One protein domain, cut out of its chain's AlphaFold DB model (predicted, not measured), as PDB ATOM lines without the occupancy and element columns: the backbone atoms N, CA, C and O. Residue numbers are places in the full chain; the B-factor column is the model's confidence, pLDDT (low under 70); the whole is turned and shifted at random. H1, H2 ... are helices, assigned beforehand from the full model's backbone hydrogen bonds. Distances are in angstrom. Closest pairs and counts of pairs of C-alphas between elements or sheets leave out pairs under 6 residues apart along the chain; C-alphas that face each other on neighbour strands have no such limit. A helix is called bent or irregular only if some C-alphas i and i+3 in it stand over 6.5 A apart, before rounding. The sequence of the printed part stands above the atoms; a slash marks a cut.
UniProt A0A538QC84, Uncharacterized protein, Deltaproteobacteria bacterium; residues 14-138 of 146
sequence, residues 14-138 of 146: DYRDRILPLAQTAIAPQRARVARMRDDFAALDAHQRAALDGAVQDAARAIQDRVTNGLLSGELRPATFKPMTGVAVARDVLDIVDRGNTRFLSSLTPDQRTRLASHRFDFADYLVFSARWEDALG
ATOM      1  N   ASP A  14      27.378  11.314  50.044       88.88
ATOM      2  CA  ASP A  14      26.767  12.070  48.948       88.88
ATOM      3  C   ASP A  14      26.846  11.272  47.641       88.88
ATOM      4  O   ASP A  14      25.867  11.171  46.900       88.88
ATOM      5  N   TYR A  15      27.975  10.586  47.420       88.19
ATOM      6  CA  TYR A  15      28.120   9.626  46.327       88.19
ATOM      7  C   TYR A  15      27.082   8.493  46.410       88.19
ATOM      8  O   TYR A  15      26.410   8.193  45.419       88.19
ATOM      9  N   ARG A  16      26.909   7.873  47.588       87.31
ATOM     10  CA  ARG A  16      25.895   6.830  47.823       87.31
ATOM     11  C   ARG A  16      24.497   7.353  47.517       87.31
ATOM     12  O   ARG A  16      23.778   6.705  46.762       87.31
ATOM     13  N   ASP A  17      24.121   8.496  48.079       89.88
ATOM     14  CA  ASP A  17      22.769   9.056  47.963       89.88
ATOM     15  C   ASP A  17      22.434   9.413  46.508       89.88
ATOM     16  O   ASP A  17      21.292   9.275  46.069       89.88
ATOM     17  N   ARG A  18      23.452   9.768  45.720       90.44
ATOM     18  CA  ARG A  18      23.333  10.020  44.284       90.44
ATOM     19  C   ARG A  18      23.215   8.748  43.438       90.44
ATOM     20  O   ARG A  18      22.480   8.747  42.453       90.44
ATOM     21  N   ILE A  19      23.949   7.684  43.770       89.56
ATOM     22  CA  ILE A  19      24.003   6.452  42.959       89.56
ATOM     23  C   ILE A  19      22.919   5.439  43.343       89.56
ATOM     24  O   ILE A  19      22.410   4.736  42.467       89.56
ATOM     25  N   LEU A  20      22.534   5.359  44.618       89.25
ATOM     26  CA  LEU A  20      21.603   4.347  45.123       89.25
ATOM     27  C   LEU A  20      20.254   4.330  44.372       89.25
ATOM     28  O   LEU A  20      19.846   3.242  43.956       89.25
ATOM     29  N   PRO A  21      19.593   5.473  44.089       89.44
ATOM     30  CA  PRO A  21      18.347   5.476  43.315       89.44
ATOM     31  C   PRO A  21      18.523   4.957  41.879       89.44
ATOM     32  O   PRO A  21      17.622   4.328  41.318       89.44
ATOM     33  N   LEU A  22      19.696   5.180  41.276       89.31
ATOM     34  CA  LEU A  22      20.014   4.707  39.924       89.31
ATOM     35  C   LEU A  22      20.190   3.196  39.909       89.31
ATOM     36  O   LEU A  22      19.642   2.522  39.041       89.31
ATOM     37  N   ALA A  23      20.920   2.669  40.894       88.06
ATOM     38  CA  ALA A  23      21.103   1.237  41.058       88.06
ATOM     39  C   ALA A  23      19.751   0.541  41.282       88.06
ATOM     40  O   ALA A  23      19.449  -0.423  40.584       88.06
ATOM     41  N   GLN A  24      18.902   1.080  42.166       89.44
ATOM     42  CA  GLN A  24      17.540   0.580  42.399       89.44
ATOM     43  C   GLN A  24      16.701   0.565  41.116       89.44
ATOM     44  O   GLN A  24      16.062  -0.442  40.807       89.44
ATOM     45  N   THR A  25      16.740   1.651  40.340       90.50
ATOM     46  CA  THR A  25      16.012   1.753  39.065       90.50
ATOM     47  C   THR A  25      16.516   0.726  38.052       90.50
ATOM     48  O   THR A  25      15.716   0.049  37.409       90.50
ATOM     49  N   ALA A  26      17.836   0.559  37.944       89.81
ATOM     50  CA  ALA A  26      18.453  -0.402  37.037       89.81
ATOM     51  C   ALA A  26      18.080  -1.857  37.369       89.81
ATOM     52  O   ALA A  26      17.877  -2.656  36.455       89.81
ATOM     53  N   ILE A  27      17.951  -2.210  38.655       89.75
ATOM     54  CA  ILE A  27      17.605  -3.581  39.065       89.75
ATOM     55  C   ILE A  27      16.096  -3.839  39.177       89.75
ATOM     56  O   ILE A  27      15.691  -5.000  39.240       89.75
ATOM     57  N   ALA A  28      15.251  -2.804  39.184       90.44
ATOM     58  CA  ALA A  28      13.803  -2.937  39.378       90.44
ATOM     59  C   ALA A  28      13.123  -3.945  38.422       90.44
ATOM     60  O   ALA A  28      12.316  -4.748  38.902       90.44
ATOM     61  N   PRO A  29      13.461  -4.011  37.115       92.38
ATOM     62  CA  PRO A  29      12.890  -5.022  36.223       92.38
ATOM     63  C   PRO A  29      13.228  -6.456  36.645       92.38
ATOM     64  O   PRO A  29      12.385  -7.348  36.535       92.38
ATOM     65  N   GLN A  30      14.440  -6.682  37.160       90.62
ATOM     66  CA  GLN A  30      14.867  -8.000  37.629       90.62
ATOM     67  C   GLN A  30      14.191  -8.370  38.946       90.62
ATOM     68  O   GLN A  30      13.709  -9.492  39.080       90.62
ATOM     69  N   ARG A  31      14.026  -7.409  39.863       90.19
ATOM     70  CA  ARG A  31      13.213  -7.602  41.074       90.19
ATOM     71  C   ARG A  31      11.777  -7.990  40.744       90.19
ATOM     72  O   ARG A  31      11.257  -8.945  41.309       90.19
ATOM     73  N   ALA A  32      11.159  -7.302  39.785       90.19
ATOM     74  CA  ALA A  32       9.810  -7.629  39.333       90.19
ATOM     75  C   ALA A  32       9.739  -9.018  38.674       90.19
ATOM     76  O   ALA A  32       8.774  -9.750  38.882       90.19
ATOM     77  N   ARG A  33      10.758  -9.411  37.897       89.50
ATOM     78  CA  ARG A  33      10.845 -10.763  37.323       89.50
ATOM     79  C   ARG A  33      10.946 -11.831  38.411       89.50
ATOM     80  O   ARG A  33      10.210 -12.807  38.341       89.50
ATOM     81  N   VAL A  34      11.822 -11.648  39.394       88.00
ATOM     82  CA  VAL A  34      12.014 -12.603  40.494       88.00
ATOM     83  C   VAL A  34      10.767 -12.697  41.377       88.00
ATOM     84  O   VAL A  34      10.369 -13.799  41.745       88.00
ATOM     85  N   ALA A  35      10.094 -11.573  41.641       84.44
ATOM     86  CA  ALA A  35       8.812 -11.566  42.342       84.44
ATOM     87  C   ALA A  35       7.741 -12.373  41.588       84.44
ATOM     88  O   ALA A  35       7.073 -13.195  42.197       84.44
ATOM     89  N   ARG A  36       7.636 -12.232  40.259       83.00
ATOM     90  CA  ARG A  36       6.727 -13.070  39.454       83.00
ATOM     91  C   ARG A  36       7.124 -14.543  39.457       83.00
ATOM     92  O   ARG A  36       6.270 -15.401  39.613       83.00
ATOM     93  N   MET A  37       8.421 -14.841  39.358       78.56
ATOM     94  CA  MET A  37       8.923 -16.217  39.415       78.56
ATOM     95  C   MET A  37       8.522 -16.911  40.726       78.56
ATOM     96  O   MET A  37       8.179 -18.088  40.710       78.56
ATOM     97  N   ARG A  38       8.520 -16.183  41.850       73.00
ATOM     98  CA  ARG A  38       8.016 -16.666  43.146       73.00
ATOM     99  C   ARG A  38       6.538 -17.068  43.086       73.00
ATOM    100  O   ARG A  38       6.171 -18.071  43.694       73.00
ATOM    101  N   ASP A  39       5.718 -16.300  42.375       70.88
ATOM    102  CA  ASP A  39       4.280 -16.549  42.231       70.88
ATOM    103  C   ASP A  39       3.999 -17.706  41.256       70.88
ATOM    104  O   ASP A  39       3.132 -18.542  41.516       70.88
ATOM    105  N   ASP A  40       4.799 -17.818  40.191       65.81
ATOM    106  CA  ASP A  40       4.730 -18.900  39.199       65.81
ATOM    107  C   ASP A  40       5.132 -20.268  39.793       65.81
ATOM    108  O   ASP A  40       4.751 -21.321  39.273       65.81
ATOM    109  N   PHE A  41       5.830 -20.283  40.938       66.94
ATOM    110  CA  PHE A  41       6.070 -21.476  41.757       66.94
ATOM    111  C   PHE A  41       4.807 -21.935  42.513       66.94
ATOM    112  O   PHE A  41       4.787 -22.090  43.739       66.94
ATOM    113  N   ALA A  42       3.752 -22.262  41.766       58.44
ATOM    114  CA  ALA A  42       2.531 -22.884  42.287       58.44
ATOM    115  C   ALA A  42       2.792 -24.245  42.977       58.44
ATOM    116  O   ALA A  42       1.944 -24.744  43.710       58.44
ATOM    117  N   ALA A  43       3.973 -24.840  42.762       68.06
ATOM    118  CA  ALA A  43       4.388 -26.120  43.335       68.06
ATOM    119  C   ALA A  43       5.014 -26.035  44.739       68.06
ATOM    120  O   ALA A  43       5.219 -27.090  45.345       68.06
ATOM    121  N   LEU A  44       5.359 -24.837  45.230       79.50
ATOM    122  CA  LEU A  44       5.884 -24.659  46.587       79.50
ATOM    123  C   LEU A  44       4.742 -24.339  47.546       79.50
ATOM    124  O   LEU A  44       3.975 -23.403  47.315       79.50
ATOM    125  N   ASP A  45       4.648 -25.083  48.641       86.06
ATOM    126  CA  ASP A  45       3.731 -24.735  49.723       86.06
ATOM    127  C   ASP A  45       4.266 -23.554  50.563       86.06
ATOM    128  O   ASP A  45       5.367 -23.034  50.353       86.06
ATOM    129  N   ALA A  46       3.468 -23.092  51.528       87.50
ATOM    130  CA  ALA A  46       3.854 -21.980  52.396       87.50
ATOM    131  C   ALA A  46       5.140 -22.259  53.197       87.50
ATOM    132  O   ALA A  46       5.942 -21.347  53.396       87.50
ATOM    133  N   HIS A  47       5.361 -23.507  53.618       89.19
ATOM    134  CA  HIS A  47       6.547 -23.901  54.371       89.19
ATOM    135  C   HIS A  47       7.801 -23.863  53.488       89.19
ATOM    136  O   HIS A  47       8.829 -23.323  53.887       89.19
ATOM    137  N   GLN A  48       7.716 -24.360  52.258       89.50
ATOM    138  CA  GLN A  48       8.825 -24.363  51.305       89.50
ATOM    139  C   GLN A  48       9.176 -22.955  50.822       89.50
ATOM    140  O   GLN A  48      10.354 -22.633  50.665       89.50
ATOM    141  N   ARG A  49       8.177 -22.082  50.653       88.00
ATOM    142  CA  ARG A  49       8.421 -20.654  50.398       88.00
ATOM    143  C   ARG A  49       9.138 -19.991  51.571       88.00
ATOM    144  O   ARG A  49      10.101 -19.264  51.351       88.00
ATOM    145  N   ALA A  50       8.719 -20.277  52.804       89.44
ATOM    146  CA  ALA A  50       9.410 -19.783  53.992       89.44
ATOM    147  C   ALA A  50      10.846 -20.329  54.094       89.44
ATOM    148  O   ALA A  50      11.750 -19.599  54.491       89.44
ATOM    149  N   ALA A  51      11.082 -21.580  53.686       91.56
ATOM    150  CA  ALA A  51      12.420 -22.166  53.634       91.56
ATOM    151  C   ALA A  51      13.317 -21.481  52.590       91.56
ATOM    152  O   ALA A  51      14.480 -21.210  52.889       91.56
ATOM    153  N   LEU A  52      12.785 -21.155  51.403       91.12
ATOM    154  CA  LEU A  52      13.493 -20.367  50.388       91.12
ATOM    155  C   LEU A  52      13.846 -18.976  50.921       91.12
ATOM    156  O   LEU A  52      15.017 -18.599  50.924       91.12
ATOM    157  N   ASP A  53      12.845 -18.237  51.403       89.56
ATOM    158  CA  ASP A  53      13.026 -16.877  51.916       89.56
ATOM    159  C   ASP A  53      14.015 -16.857  53.095       89.56
ATOM    160  O   ASP A  53      14.894 -15.999  53.149       89.56
ATOM    161  N   GLY A  54      13.933 -17.835  54.001       92.12
ATOM    162  CA  GLY A  54      14.865 -17.984  55.119       92.12
ATOM    163  C   GLY A  54      16.290 -18.318  54.671       92.12
ATOM    164  O   GLY A  54      17.242 -17.698  55.140       92.12
ATOM    165  N   ALA A  55      16.462 -19.249  53.726       94.44
ATOM    166  CA  ALA A  55      17.780 -19.583  53.180       94.44
ATOM    167  C   ALA A  55      18.442 -18.379  52.495       94.44
ATOM    168  O   ALA A  55      19.643 -18.157  52.641       94.44
ATOM    169  N   VAL A  56      17.646 -17.582  51.787       92.75
ATOM    170  CA  VAL A  56      18.064 -16.347  51.123       92.75
ATOM    171  C   VAL A  56      18.454 -15.271  52.130       92.75
ATOM    172  O   VAL A  56      19.508 -14.656  51.982       92.75
ATOM    173  N   GLN A  57      17.644 -15.049  53.167       91.69
ATOM    174  CA  GLN A  57      17.956 -14.075  54.217       91.69
ATOM    175  C   GLN A  57      19.252 -14.430  54.949       91.69
ATOM    176  O   GLN A  57      20.097 -13.557  55.161       91.69
ATOM    177  N   ASP A  58      19.445 -15.707  55.276       93.94
ATOM    178  CA  ASP A  58      20.651 -16.171  55.959       93.94
ATOM    179  C   ASP A  58      21.894 -16.052  55.067       93.94
ATOM    180  O   ASP A  58      22.937 -15.582  55.523       93.94
ATOM    181  N   ALA A  59      21.784 -16.403  53.781       95.62
ATOM    182  CA  ALA A  59      22.869 -16.223  52.820       95.62
ATOM    183  C   ALA A  59      23.212 -14.735  52.616       95.62
ATOM    184  O   ALA A  59      24.389 -14.370  52.632       95.62
ATOM    185  N   ALA A  60      22.210 -13.860  52.493       92.62
ATOM    186  CA  ALA A  60      22.418 -12.419  52.357       92.62
ATOM    187  C   ALA A  60      23.129 -11.829  53.586       92.62
ATOM    188  O   ALA A  60      24.097 -11.080  53.434       92.62
ATOM    189  N   ARG A  61      22.708 -12.216  54.799       91.88
ATOM    190  CA  ARG A  61      23.371 -11.813  56.047       91.88
ATOM    191  C   ARG A  61      24.812 -12.319  56.103       91.88
ATOM    192  O   ARG A  61      25.711 -11.533  56.372       91.88
ATOM    193  N   ALA A  62      25.056 -13.587  55.779       94.06
ATOM    194  CA  ALA A  62      26.405 -14.148  55.785       94.06
ATOM    195  C   ALA A  62      27.343 -13.455  54.775       94.06
ATOM    196  O   ALA A  62      28.511 -13.216  55.085       94.06
ATOM    197  N   ILE A  63      26.843 -13.079  53.590       92.94
ATOM    198  CA  ILE A  63      27.607 -12.279  52.616       92.94
ATOM    199  C   ILE A  63      27.910 -10.890  53.191       92.94
ATOM    200  O   ILE A  63      29.054 -10.434  53.126       92.94
ATOM    201  N   GLN A  64      26.917 -10.225  53.787       90.50
ATOM    202  CA  GLN A  64      27.103  -8.918  54.422       90.50
ATOM    203  C   GLN A  64      28.152  -8.972  55.542       90.50
ATOM    204  O   GLN A  64      29.012  -8.088  55.616       90.50
ATOM    205  N   ASP A  65      28.116 -10.008  56.378       91.25
ATOM    206  CA  ASP A  65      29.078 -10.221  57.458       91.25
ATOM    207  C   ASP A  65      30.479 -10.476  56.897       91.25
ATOM    208  O   ASP A  65      31.444  -9.855  57.342       91.25
ATOM    209  N   ARG A  66      30.610 -11.309  55.856       92.50
ATOM    210  CA  ARG A  66      31.896 -11.582  55.194       92.50
ATOM    211  C   ARG A  66      32.535 -10.318  54.621       92.50
ATOM    212  O   ARG A  66      33.737 -10.104  54.810       92.50
ATOM    213  N   VAL A  67      31.748  -9.489  53.937       88.94
ATOM    214  CA  VAL A  67      32.213  -8.215  53.369       88.94
ATOM    215  C   VAL A  67      32.561  -7.227  54.481       88.94
ATOM    216  O   VAL A  67      33.611  -6.591  54.436       88.94
ATOM    217  N   THR A  68      31.718  -7.116  55.512       87.81
ATOM    218  CA  THR A  68      31.965  -6.217  56.648       87.81
ATOM    219  C   THR A  68      33.233  -6.614  57.401       87.81
ATOM    220  O   THR A  68      34.076  -5.757  57.653       87.81
ATOM    221  N   ASN A  69      33.431  -7.904  57.670       88.44
ATOM    222  CA  ASN A  69      34.644  -8.417  58.299       88.44
ATOM    223  C   ASN A  69      35.884  -8.167  57.437       88.44
ATOM    224  O   ASN A  69      36.904  -7.744  57.971       88.44
ATOM    225  N   GLY A  70      35.791  -8.350  56.115       88.19
ATOM    226  CA  GLY A  70      36.887  -8.041  55.191       88.19
ATOM    227  C   GLY A  70      37.260  -6.551  55.166       88.19
ATOM    228  O   GLY A  70      38.429  -6.194  55.023       88.19
ATOM    229  N   LEU A  71      36.286  -5.654  55.348       85.69
ATOM    230  CA  LEU A  71      36.548  -4.220  55.504       85.69
ATOM    231  C   LEU A  71      37.219  -3.913  56.849       85.69
ATOM    232  O   LEU A  71      38.225  -3.202  56.880       85.69
ATOM    233  N   LEU A  72      36.683  -4.455  57.947       86.06
ATOM    234  CA  LEU A  72      37.177  -4.210  59.307       86.06
ATOM    235  C   LEU A  72      38.586  -4.774  59.529       86.06
ATOM    236  O   LEU A  72      39.421  -4.109  60.139       86.06
ATOM    237  N   SER A  73      38.875  -5.960  58.993       87.69
ATOM    238  CA  SER A  73      40.201  -6.591  59.059       87.69
ATOM    239  C   SER A  73      41.238  -5.901  58.167       87.69
ATOM    240  O   SER A  73      42.437  -6.137  58.301       87.69
ATOM    241  N   GLY A  74      40.789  -5.046  57.246       86.44
ATOM    242  CA  GLY A  74      41.629  -4.405  56.246       86.44
ATOM    243  C   GLY A  74      41.961  -5.283  55.034       86.44
ATOM    244  O   GLY A  74      42.663  -4.812  54.141       86.44
ATOM    245  N   GLU A  75      41.431  -6.507  54.961       88.19
ATOM    246  CA  GLU A  75      41.560  -7.418  53.813       88.19
ATOM    247  C   GLU A  75      41.100  -6.763  52.497       88.19
ATOM    248  O   GLU A  75      41.721  -6.951  51.452       88.19
ATOM    249  N   LEU A  76      40.047  -5.941  52.556       86.06
ATOM    250  CA  LEU A  76      39.460  -5.247  51.405       86.06
ATOM    251  C   LEU A  76      39.994  -3.816  51.199       86.06
ATOM    252  O   LEU A  76      39.402  -3.037  50.451       86.06
ATOM    253  N   ARG A  77      41.099  -3.428  51.852       84.44
ATOM    254  CA  ARG A  77      41.690  -2.090  51.674       84.44
ATOM    255  C   ARG A  77      42.253  -1.928  50.259       84.44
ATOM    256  O   ARG A  77      43.161  -2.678  49.907       84.44
ATOM    257  N   PRO A  78      41.844  -0.899  49.490       79.56
ATOM    258  CA  PRO A  78      42.299  -0.723  48.108       79.56
ATOM    259  C   PRO A  78      43.824  -0.678  47.952       79.56
ATOM    260  O   PRO A  78      44.365  -1.264  47.023       79.56
ATOM    261  N   ALA A  79      44.528  -0.034  48.890       83.62
ATOM    262  CA  ALA A  79      45.982   0.131  48.835       83.62
ATOM    263  C   ALA A  79      46.776  -1.177  49.020       83.62
ATOM    264  O   ALA A  79      47.938  -1.248  48.632       83.62
ATOM    265  N   THR A  80      46.174  -2.204  49.626       81.56
ATOM    266  CA  THR A  80      46.838  -3.480  49.949       81.56
ATOM    267  C   THR A  80      46.122  -4.687  49.350       81.56
ATOM    268  O   THR A  80      46.518  -5.826  49.605       81.56
ATOM    269  N   PHE A  81      45.069  -4.453  48.566       85.69
ATOM    270  CA  PHE A  81      44.253  -5.498  47.973       85.69
ATOM    271  C   PHE A  81      45.053  -6.261  46.917       85.69
ATOM    272  O   PHE A  81      45.541  -5.689  45.942       85.69
ATOM    273  N   LYS A  82      45.182  -7.577  47.102       86.44
ATOM    274  CA  LYS A  82      45.828  -8.467  46.133       86.44
ATOM    275  C   LYS A  82      44.760  -9.202  45.319       86.44
ATOM    276  O   LYS A  82      43.761  -9.623  45.897       86.44
ATOM    277  N   PRO A  83      44.985  -9.473  44.020       86.12
ATOM    278  CA  PRO A  83      44.036 -10.235  43.203       86.12
ATOM    279  C   PRO A  83      43.616 -11.577  43.822       86.12
ATOM    280  O   PRO A  83      42.439 -11.921  43.806       86.12
ATOM    281  N   MET A  84      44.553 -12.300  44.450       88.81
ATOM    282  CA  MET A  84      44.257 -13.575  45.120       88.81
ATOM    283  C   MET A  84      43.313 -13.431  46.319       88.81
ATOM    284  O   MET A  84      42.519 -14.332  46.575       88.81
ATOM    285  N   THR A  85      43.352 -12.295  47.017       86.94
ATOM    286  CA  THR A  85      42.374 -11.965  48.060       86.94
ATOM    287  C   THR A  85      40.983 -11.810  47.451       86.94
ATOM    288  O   THR A  85      40.022 -12.358  47.976       86.94
ATOM    289  N   GLY A  86      40.874 -11.151  46.294       85.94
ATOM    290  CA  GLY A  86      39.613 -11.054  45.558       85.94
ATOM    291  C   GLY A  86      39.047 -12.410  45.136       85.94
ATOM    292  O   GLY A  86      37.852 -12.644  45.294       85.94
ATOM    293  N   VAL A  87      39.901 -13.327  44.670       89.62
ATOM    294  CA  VAL A  87      39.491 -14.704  44.340       89.62
ATOM    295  C   VAL A  87      38.985 -15.445  45.580       89.62
ATOM    296  O   VAL A  87      37.952 -16.106  45.508       89.62
ATOM    297  N   ALA A  88      39.674 -15.319  46.717       89.38
ATOM    298  CA  ALA A  88      39.251 -15.942  47.970       89.38
ATOM    299  C   ALA A  88      37.887 -15.409  48.439       89.38
ATOM    300  O   ALA A  88      36.989 -16.192  48.725       89.38
ATOM    301  N   VAL A  89      37.696 -14.087  48.415       89.19
ATOM    302  CA  VAL A  89      36.412 -13.450  48.751       89.19
ATOM    303  C   VAL A  89      35.297 -13.932  47.823       89.19
ATOM    304  O   VAL A  89      34.214 -14.274  48.291       89.19
ATOM    305  N   ALA A  90      35.550 -13.991  46.511       90.31
ATOM    306  CA  ALA A  90      34.567 -14.479  45.548       90.31
ATOM    307  C   ALA A  90      34.185 -15.941  45.819       90.31
ATOM    308  O   ALA A  90      33.004 -16.279  45.789       90.31
ATOM    309  N   ARG A  91      35.165 -16.791  46.143       94.44
ATOM    310  CA  ARG A  91      34.922 -18.183  46.529       94.44
ATOM    311  C   ARG A  91      34.081 -18.280  47.797       94.44
ATOM    312  O   ARG A  91      33.094 -19.003  47.789       94.44
ATOM    313  N   ASP A  92      34.411 -17.517  48.836       94.94
ATOM    314  CA  ASP A  92      33.644 -17.515  50.087       94.94
ATOM    315  C   ASP A  92      32.179 -17.120  49.848       94.94
ATOM    316  O   ASP A  92      31.266 -17.713  50.423       94.94
ATOM    317  N   VAL A  93      31.943 -16.131  48.979       94.06
ATOM    318  CA  VAL A  93      30.590 -15.719  48.581       94.06
ATOM    319  C   VAL A  93      29.877 -16.850  47.841       94.06
ATOM    320  O   VAL A  93      28.746 -17.170  48.200       94.06
ATOM    321  N   LEU A  94      30.521 -17.486  46.860       95.06
ATOM    322  CA  LEU A  94      29.938 -18.621  46.135       95.06
ATOM    323  C   LEU A  94      29.612 -19.792  47.070       95.06
ATOM    324  O   LEU A  94      28.526 -20.358  46.969       95.06
ATOM    325  N   ASP A  95      30.483 -20.092  48.032       97.31
ATOM    326  CA  ASP A  95      30.259 -21.138  49.033       97.31
ATOM    327  C   ASP A  95      29.063 -20.800  49.947       97.31
ATOM    328  O   ASP A  95      28.301 -21.685  50.340       97.31
ATOM    329  N   ILE A  96      28.849 -19.522  50.291       97.19
ATOM    330  CA  ILE A  96      27.652 -19.086  51.036       97.19
ATOM    331  C   ILE A  96      26.382 -19.313  50.207       97.19
ATOM    332  O   ILE A  96      25.395 -19.834  50.734       97.19
ATOM    333  N   VAL A  97      26.409 -18.936  48.926       96.38
ATOM    334  CA  VAL A  97      25.279 -19.117  48.003       96.38
ATOM    335  C   VAL A  97      24.952 -20.601  47.833       96.38
ATOM    336  O   VAL A  97      23.787 -20.981  47.949       96.38
ATOM    337  N   ASP A  98      25.963 -21.447  47.636       96.25
ATOM    338  CA  ASP A  98      25.795 -22.892  47.472       96.25
ATOM    339  C   ASP A  98      25.203 -23.558  48.724       96.25
ATOM    340  O   ASP A  98      24.263 -24.354  48.628       96.25
ATOM    341  N   ARG A  99      25.656 -23.167  49.924       97.00
ATOM    342  CA  ARG A  99      25.054 -23.633  51.185       97.00
ATOM    343  C   ARG A  99      23.587 -23.222  51.311       97.00
ATOM    344  O   ARG A  99      22.765 -24.036  51.740       97.00
ATOM    345  N   GLY A 100      23.253 -21.986  50.937       95.75
ATOM    346  CA  GLY A 100      21.872 -21.497  50.908       95.75
ATOM    347  C   GLY A 100      20.996 -22.315  49.957       95.75
ATOM    348  O   GLY A 100      19.940 -22.809  50.359       95.75
ATOM    349  N   ASN A 101      21.478 -22.541  48.734       94.56
ATOM    350  CA  ASN A 101      20.795 -23.350  47.730       94.56
ATOM    351  C   ASN A 101      20.600 -24.796  48.207       94.56
ATOM    352  O   ASN A 101      19.486 -25.313  48.189       94.56
ATOM    353  N   THR A 102      21.654 -25.435  48.718       94.75
ATOM    354  CA  THR A 102      21.604 -26.808  49.245       94.75
ATOM    355  C   THR A 102      20.577 -26.946  50.366       94.75
ATOM    356  O   THR A 102      19.799 -27.904  50.385       94.75
ATOM    357  N   ARG A 103      20.521 -25.972  51.281       94.62
ATOM    358  CA  ARG A 103      19.515 -25.938  52.348       94.62
ATOM    359  C   ARG A 103      18.096 -25.773  51.805       94.62
ATOM    360  O   ARG A 103      17.183 -26.416  52.310       94.62
ATOM    361  N   PHE A 104      17.884 -24.922  50.805       93.00
ATOM    362  CA  PHE A 104      16.563 -24.801  50.190       93.00
ATOM    363  C   PHE A 104      16.165 -26.105  49.488       93.00
ATOM    364  O   PHE A 104      15.090 -26.644  49.751       93.00
ATOM    365  N   LEU A 105      17.049 -26.668  48.664       91.62
ATOM    366  CA  LEU A 105      16.793 -27.913  47.944       91.62
ATOM    367  C   LEU A 105      16.497 -29.077  48.894       91.62
ATOM    368  O   LEU A 105      15.648 -29.910  48.575       91.62
ATOM    369  N   SER A 106      17.124 -29.129  50.075       92.00
ATOM    370  CA  SER A 106      16.848 -30.173  51.069       92.00
ATOM    371  C   SER A 106      15.406 -30.148  51.594       92.00
ATOM    372  O   SER A 106      14.890 -31.203  51.959       92.00
ATOM    373  N   SER A 107      14.723 -28.996  51.535       90.62
ATOM    374  CA  SER A 107      13.296 -28.855  51.879       90.62
ATOM    375  C   SER A 107      12.329 -29.349  50.790       90.62
ATOM    376  O   SER A 107      11.123 -29.463  51.025       90.62
ATOM    377  N   LEU A 108      12.843 -29.642  49.591       90.12
ATOM    378  CA  LEU A 108      12.054 -30.092  48.449       90.12
ATOM    379  C   LEU A 108      12.075 -31.616  48.320       90.12
ATOM    380  O   LEU A 108      13.113 -32.260  48.505       90.12
ATOM    381  N   THR A 109      10.940 -32.173  47.898       89.19
ATOM    382  CA  THR A 109      10.852 -33.568  47.439       89.19
ATOM    383  C   THR A 109      11.639 -33.770  46.133       89.19
ATOM    384  O   THR A 109      11.838 -32.805  45.387       89.19
ATOM    385  N   PRO A 110      12.061 -35.005  45.797       89.00
ATOM    386  CA  PRO A 110      12.755 -35.284  44.536       89.00
ATOM    387  C   PRO A 110      12.002 -34.779  43.296       89.00
ATOM    388  O   PRO A 110      12.595 -34.117  42.447       89.00
ATOM    389  N   ASP A 111      10.682 -34.976  43.232       86.75
ATOM    390  CA  ASP A 111       9.861 -34.524  42.099       86.75
ATOM    391  C   ASP A 111       9.781 -32.996  41.996       86.75
ATOM    392  O   ASP A 111       9.720 -32.434  40.900       86.75
ATOM    393  N   GLN A 112       9.781 -32.293  43.130       86.31
ATOM    394  CA  GLN A 112       9.852 -30.833  43.140       86.31
ATOM    395  C   GLN A 112      11.221 -30.338  42.682       86.31
ATOM    396  O   GLN A 112      11.267 -29.377  41.923       86.31
ATOM    397  N   ARG A 113      12.322 -31.006  43.057       86.62
ATOM    398  CA  ARG A 113      13.668 -30.658  42.565       86.62
ATOM    399  C   ARG A 113      13.778 -30.837  41.056       86.62
ATOM    400  O   ARG A 113      14.299 -29.957  40.381       86.62
ATOM    401  N   THR A 114      13.239 -31.928  40.518       83.50
ATOM    402  CA  THR A 114      13.222 -32.184  39.070       83.50
ATOM    403  C   THR A 114      12.414 -31.123  38.320       83.50
ATOM    404  O   THR A 114      12.852 -30.633  37.281       83.50
ATOM    405  N   ARG A 115      11.261 -30.707  38.865       79.50
ATOM    406  CA  ARG A 115      10.461 -29.600  38.312       79.50
ATOM    407  C   ARG A 115      11.156 -28.242  38.432       79.50
ATOM    408  O   ARG A 115      11.076 -27.439  37.512       79.50
ATOM    409  N   LEU A 116      11.858 -27.995  39.537       79.50
ATOM    410  CA  LEU A 116      12.658 -26.788  39.733       79.50
ATOM    411  C   LEU A 116      13.786 -26.712  38.692       79.50
ATOM    412  O   LEU A 116      13.982 -25.665  38.087       79.50
ATOM    413  N   ALA A 117      14.475 -27.831  38.442       76.12
ATOM    414  CA  ALA A 117      15.564 -27.932  37.469       76.12
ATOM    415  C   ALA A 117      15.098 -27.798  36.010       76.12
ATOM    416  O   ALA A 117      15.871 -27.374  35.156       76.12
ATOM    417  N   SER A 118      13.842 -28.147  35.710       73.69
ATOM    418  CA  SER A 118      13.247 -27.907  34.390       73.69
ATOM    419  C   SER A 118      12.735 -26.473  34.209       73.69
ATOM    420  O   SER A 118      12.376 -26.086  33.097       73.69
ATOM    421  N   HIS A 119      12.704 -25.671  35.278       72.00
ATOM    422  CA  HIS A 119      12.425 -24.235  35.239       72.00
ATOM    423  C   HIS A 119      13.733 -23.432  35.214       72.00
ATOM    424  O   HIS A 119      14.786 -23.902  35.628       72.00
ATOM    425  N   ARG A 120      13.678 -22.171  34.764       74.81
ATOM    426  CA  ARG A 120      14.840 -21.252  34.760       74.81
ATOM    427  C   ARG A 120      15.148 -20.671  36.150       74.81
ATOM    428  O   ARG A 120      15.656 -19.558  36.235       74.81
ATOM    429  N   PHE A 121      14.772 -21.369  37.221       83.19
ATOM    430  CA  PHE A 121      14.998 -20.881  38.574       83.19
ATOM    431  C   PHE A 121      16.473 -20.995  38.936       83.19
ATOM    432  O   PHE A 121      17.079 -22.054  38.792       83.19
ATOM    433  N   ASP A 122      17.010 -19.902  39.455       87.50
ATOM    434  CA  ASP A 122      18.373 -19.813  39.945       87.50
ATOM    435  C   ASP A 122      18.340 -19.184  41.344       87.50
ATOM    436  O   ASP A 122      17.757 -18.116  41.559       87.50
ATOM    437  N   PHE A 123      18.927 -19.881  42.319       90.75
ATOM    438  CA  PHE A 123      18.947 -19.433  43.708       90.75
ATOM    439  C   PHE A 123      19.774 -18.154  43.888       90.75
ATOM    440  O   PHE A 123      19.389 -17.287  44.670       90.75
ATOM    441  N   ALA A 124      20.891 -18.014  43.168       91.56
ATOM    442  CA  ALA A 124      21.733 -16.824  43.221       91.56
ATOM    443  C   ALA A 124      21.005 -15.615  42.619       91.56
ATOM    444  O   ALA A 124      21.046 -14.525  43.186       91.56
ATOM    445  N   ASP A 125      20.287 -15.820  41.514       90.56
ATOM    446  CA  ASP A 125      19.425 -14.803  40.905       90.56
ATOM    447  C   ASP A 125      18.321 -14.354  41.873       90.56
ATOM    448  O   ASP A 125      18.139 -13.157  42.111       90.56
ATOM    449  N   TYR A 126      17.631 -15.313  42.503       90.50
ATOM    450  CA  TYR A 126      16.621 -15.006  43.514       90.50
ATOM    451  C   TYR A 126      17.236 -14.212  44.673       90.50
ATOM    452  O   TYR A 126      16.757 -13.123  44.972       90.50
ATOM    453  N   LEU A 127      18.343 -14.691  45.252       92.56
ATOM    454  CA  LEU A 127      19.077 -14.034  46.337       92.56
ATOM    455  C   LEU A 127      19.430 -12.578  46.009       92.56
ATOM    456  O   LEU A 127      19.120 -11.684  46.795       92.56
ATOM    457  N   VAL A 128      20.079 -12.334  44.866       89.94
ATOM    458  CA  VAL A 128      20.577 -11.002  44.483       89.94
ATOM    459  C   VAL A 128      19.435  -9.995  44.361       89.94
ATOM    460  O   VAL A 128      19.576  -8.846  44.786       89.94
ATOM    461  N   PHE A 129      18.298 -10.410  43.799       91.12
ATOM    462  CA  PHE A 129      17.200  -9.491  43.509       91.12
ATOM    463  C   PHE A 129      16.124  -9.435  44.598       91.12
ATOM    464  O   PHE A 129      15.442  -8.414  44.698       91.12
ATOM    465  N   SER A 130      15.995 -10.447  45.457       89.38
ATOM    466  CA  SER A 130      15.091 -10.398  46.612       89.38
ATOM    467  C   SER A 130      15.741  -9.792  47.859       89.38
ATOM    468  O   SER A 130      15.030  -9.277  48.724       89.38
ATOM    469  N   ALA A 131      17.073  -9.837  47.984       86.56
ATOM    470  CA  ALA A 131      17.771  -9.211  49.101       86.56
ATOM    471  C   ALA A 131      17.665  -7.680  49.041       86.56
ATOM    472  O   ALA A 131      17.862  -7.060  47.991       86.56
ATOM    473  N   ARG A 132      17.405  -7.062  50.199       83.06
ATOM    474  CA  ARG A 132      17.377  -5.603  50.386       83.06
ATOM    475  C   ARG A 132      18.747  -5.079  50.806       83.06
ATOM    476  O   ARG A 132      18.926  -4.551  51.899       83.06
ATOM    477  N   TRP A 133      19.747  -5.274  49.955       80.81
ATOM    478  CA  TRP A 133      21.116  -4.824  50.229       80.81
ATOM    479  C   TRP A 133      21.215  -3.297  50.390       80.81
ATOM    480  O   TRP A 133      22.147  -2.802  51.023       80.81
ATOM    481  N   GLU A 134      20.244  -2.537  49.880       82.12
ATOM    482  CA  GLU A 134      20.153  -1.086  50.064       82.12
ATOM    483  C   GLU A 134      19.984  -0.698  51.531       82.12
ATOM    484  O   GLU A 134      20.548   0.305  51.966       82.12
ATOM    485  N   ASP A 135      19.276  -1.521  52.307       79.06
ATOM    486  CA  ASP A 135      19.096  -1.293  53.737       79.06
ATOM    487  C   ASP A 135      20.462  -1.366  54.443       79.06
ATOM    488  O   ASP A 135      20.774  -0.528  55.283       79.06
ATOM    489  N   ALA A 136      21.349  -2.277  54.031       72.38
ATOM    490  CA  ALA A 136      22.711  -2.356  54.567       72.38
ATOM    491  C   ALA A 136      23.570  -1.120  54.225       72.38
ATOM    492  O   ALA A 136      24.448  -0.741  55.005       72.38
ATOM    493  N   LEU A 137      23.310  -0.464  53.088       71.56
ATOM    494  CA  LEU A 137      23.974   0.787  52.699       71.56
ATOM    495  C   LEU A 137      23.388   2.019  53.414       71.56
ATOM    496  O   LEU A 137      24.100   3.011  53.601       71.56
ATOM    497  N   GLY A 138      22.118   1.955  53.824       65.69
ATOM    498  CA  GLY A 138      21.423   3.009  54.570       65.69
ATOM    499  C   GLY A 138      21.594   2.940  56.095       65.69
ATOM    500  O   GLY A 138      21.713   3.975  56.745       65.69
TER     501      GLY A 138
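This is residues 14 to 138 of the 146 residues of an uncharacterized protein of Deltaproteobacteria bacterium (UniProt A0A538QC84). A long helical hairpin, H2 and H3, makes one side of an elongated body and the long bent helix H1 makes the other, with the short helix H5 wedged between them, packing on H1b, H2 and H3. The short helix H6 lies loosely between H1a and H2, H4 lies at one end of the long axis, and residues 77 to 84, of which 83 and 84 belong to H3, stick out at the other. The printed part has 125 residues with six named helices, H1 to H6 in chain order, and no named strand; its class is all helix. It is only just loose, close to compact, with a radius of gyration of the C-alphas of 16.6 A and spans of 50 by 30 by 21 A.

H2, residues 46 to 72, and H3, residues 83 to 106, form a helical hairpin and touch at a shallow tilt of 17 degrees, opposite ways. H3 touches H2 with residues 93 to 104 alone, the closest C-alphas being those of Ala 55 and Gly 100, 5.1 A apart. H5, residues 123 to 130, is the hub and touches three helices. It is about perpendicular to H2, at 81 degrees, with the C-alphas of Val 56 and Leu 127 closest at 5.4 A. It is about perpendicular to H3 too, at 84 degrees, with the C-alphas of Asn 101 and Phe 123 closest at 5.9 A. H1, residues 14 to 40, was assigned as one helix by its hydrogen bonds but is bent, with C-alphas 26 and 29 at 7.3 A; its arms H1a, residues 14 to 26, and H1b, residues 29 to 40, stand at a steep tilt of 47 degrees. H1b touches H5 with residues 30 to 35 alone, at a steep tilt of 63 degrees, opposite ways; the C-alphas of Arg 31 and Phe 129 are closest at 5.0 A. H6, residues 133 to 138, is close to H1a but not clearly touching, the closest C-alphas being those of Leu 20 and Glu 134 at 7.5 A. H4, residues 110 to 117, is close to H3 but not clearly touching, the closest C-alphas being those of Leu 105 and Arg 113 at 6.8 A. H1a is apart from H2, H3, H4 and H5. Every O i to N i+4 pair is within hydrogen-bond range in H1b, H2, H3, H4, H5 and H6; in H1a 7 of 9 are.

H2 is 38.4 A long, from C-alpha 46 at (3.854, -21.980, 52.396) to C-alpha 72, and H3 34.6 A. H1a begins at C-alpha 14 at (26.767, 12.070, 48.948) and is 19.1 A long; it is irregular, with C-alphas 18 and 21 at 6.8 A. H1b is 16.4 A long. H4, H5 and H6 are shorter, and H6 ends at C-alpha 138 at (21.423, 3.009, 54.570).

The two C-alphas farthest apart are those of Ala 79 and Asp 111, at 50.5 A. The printed part has no cut and no long link; the link from H2 to H3 is short and the other four are tight. The mean pLDDT of the printed part is 87.2, and residues 40 to 43 and 138 are under 70.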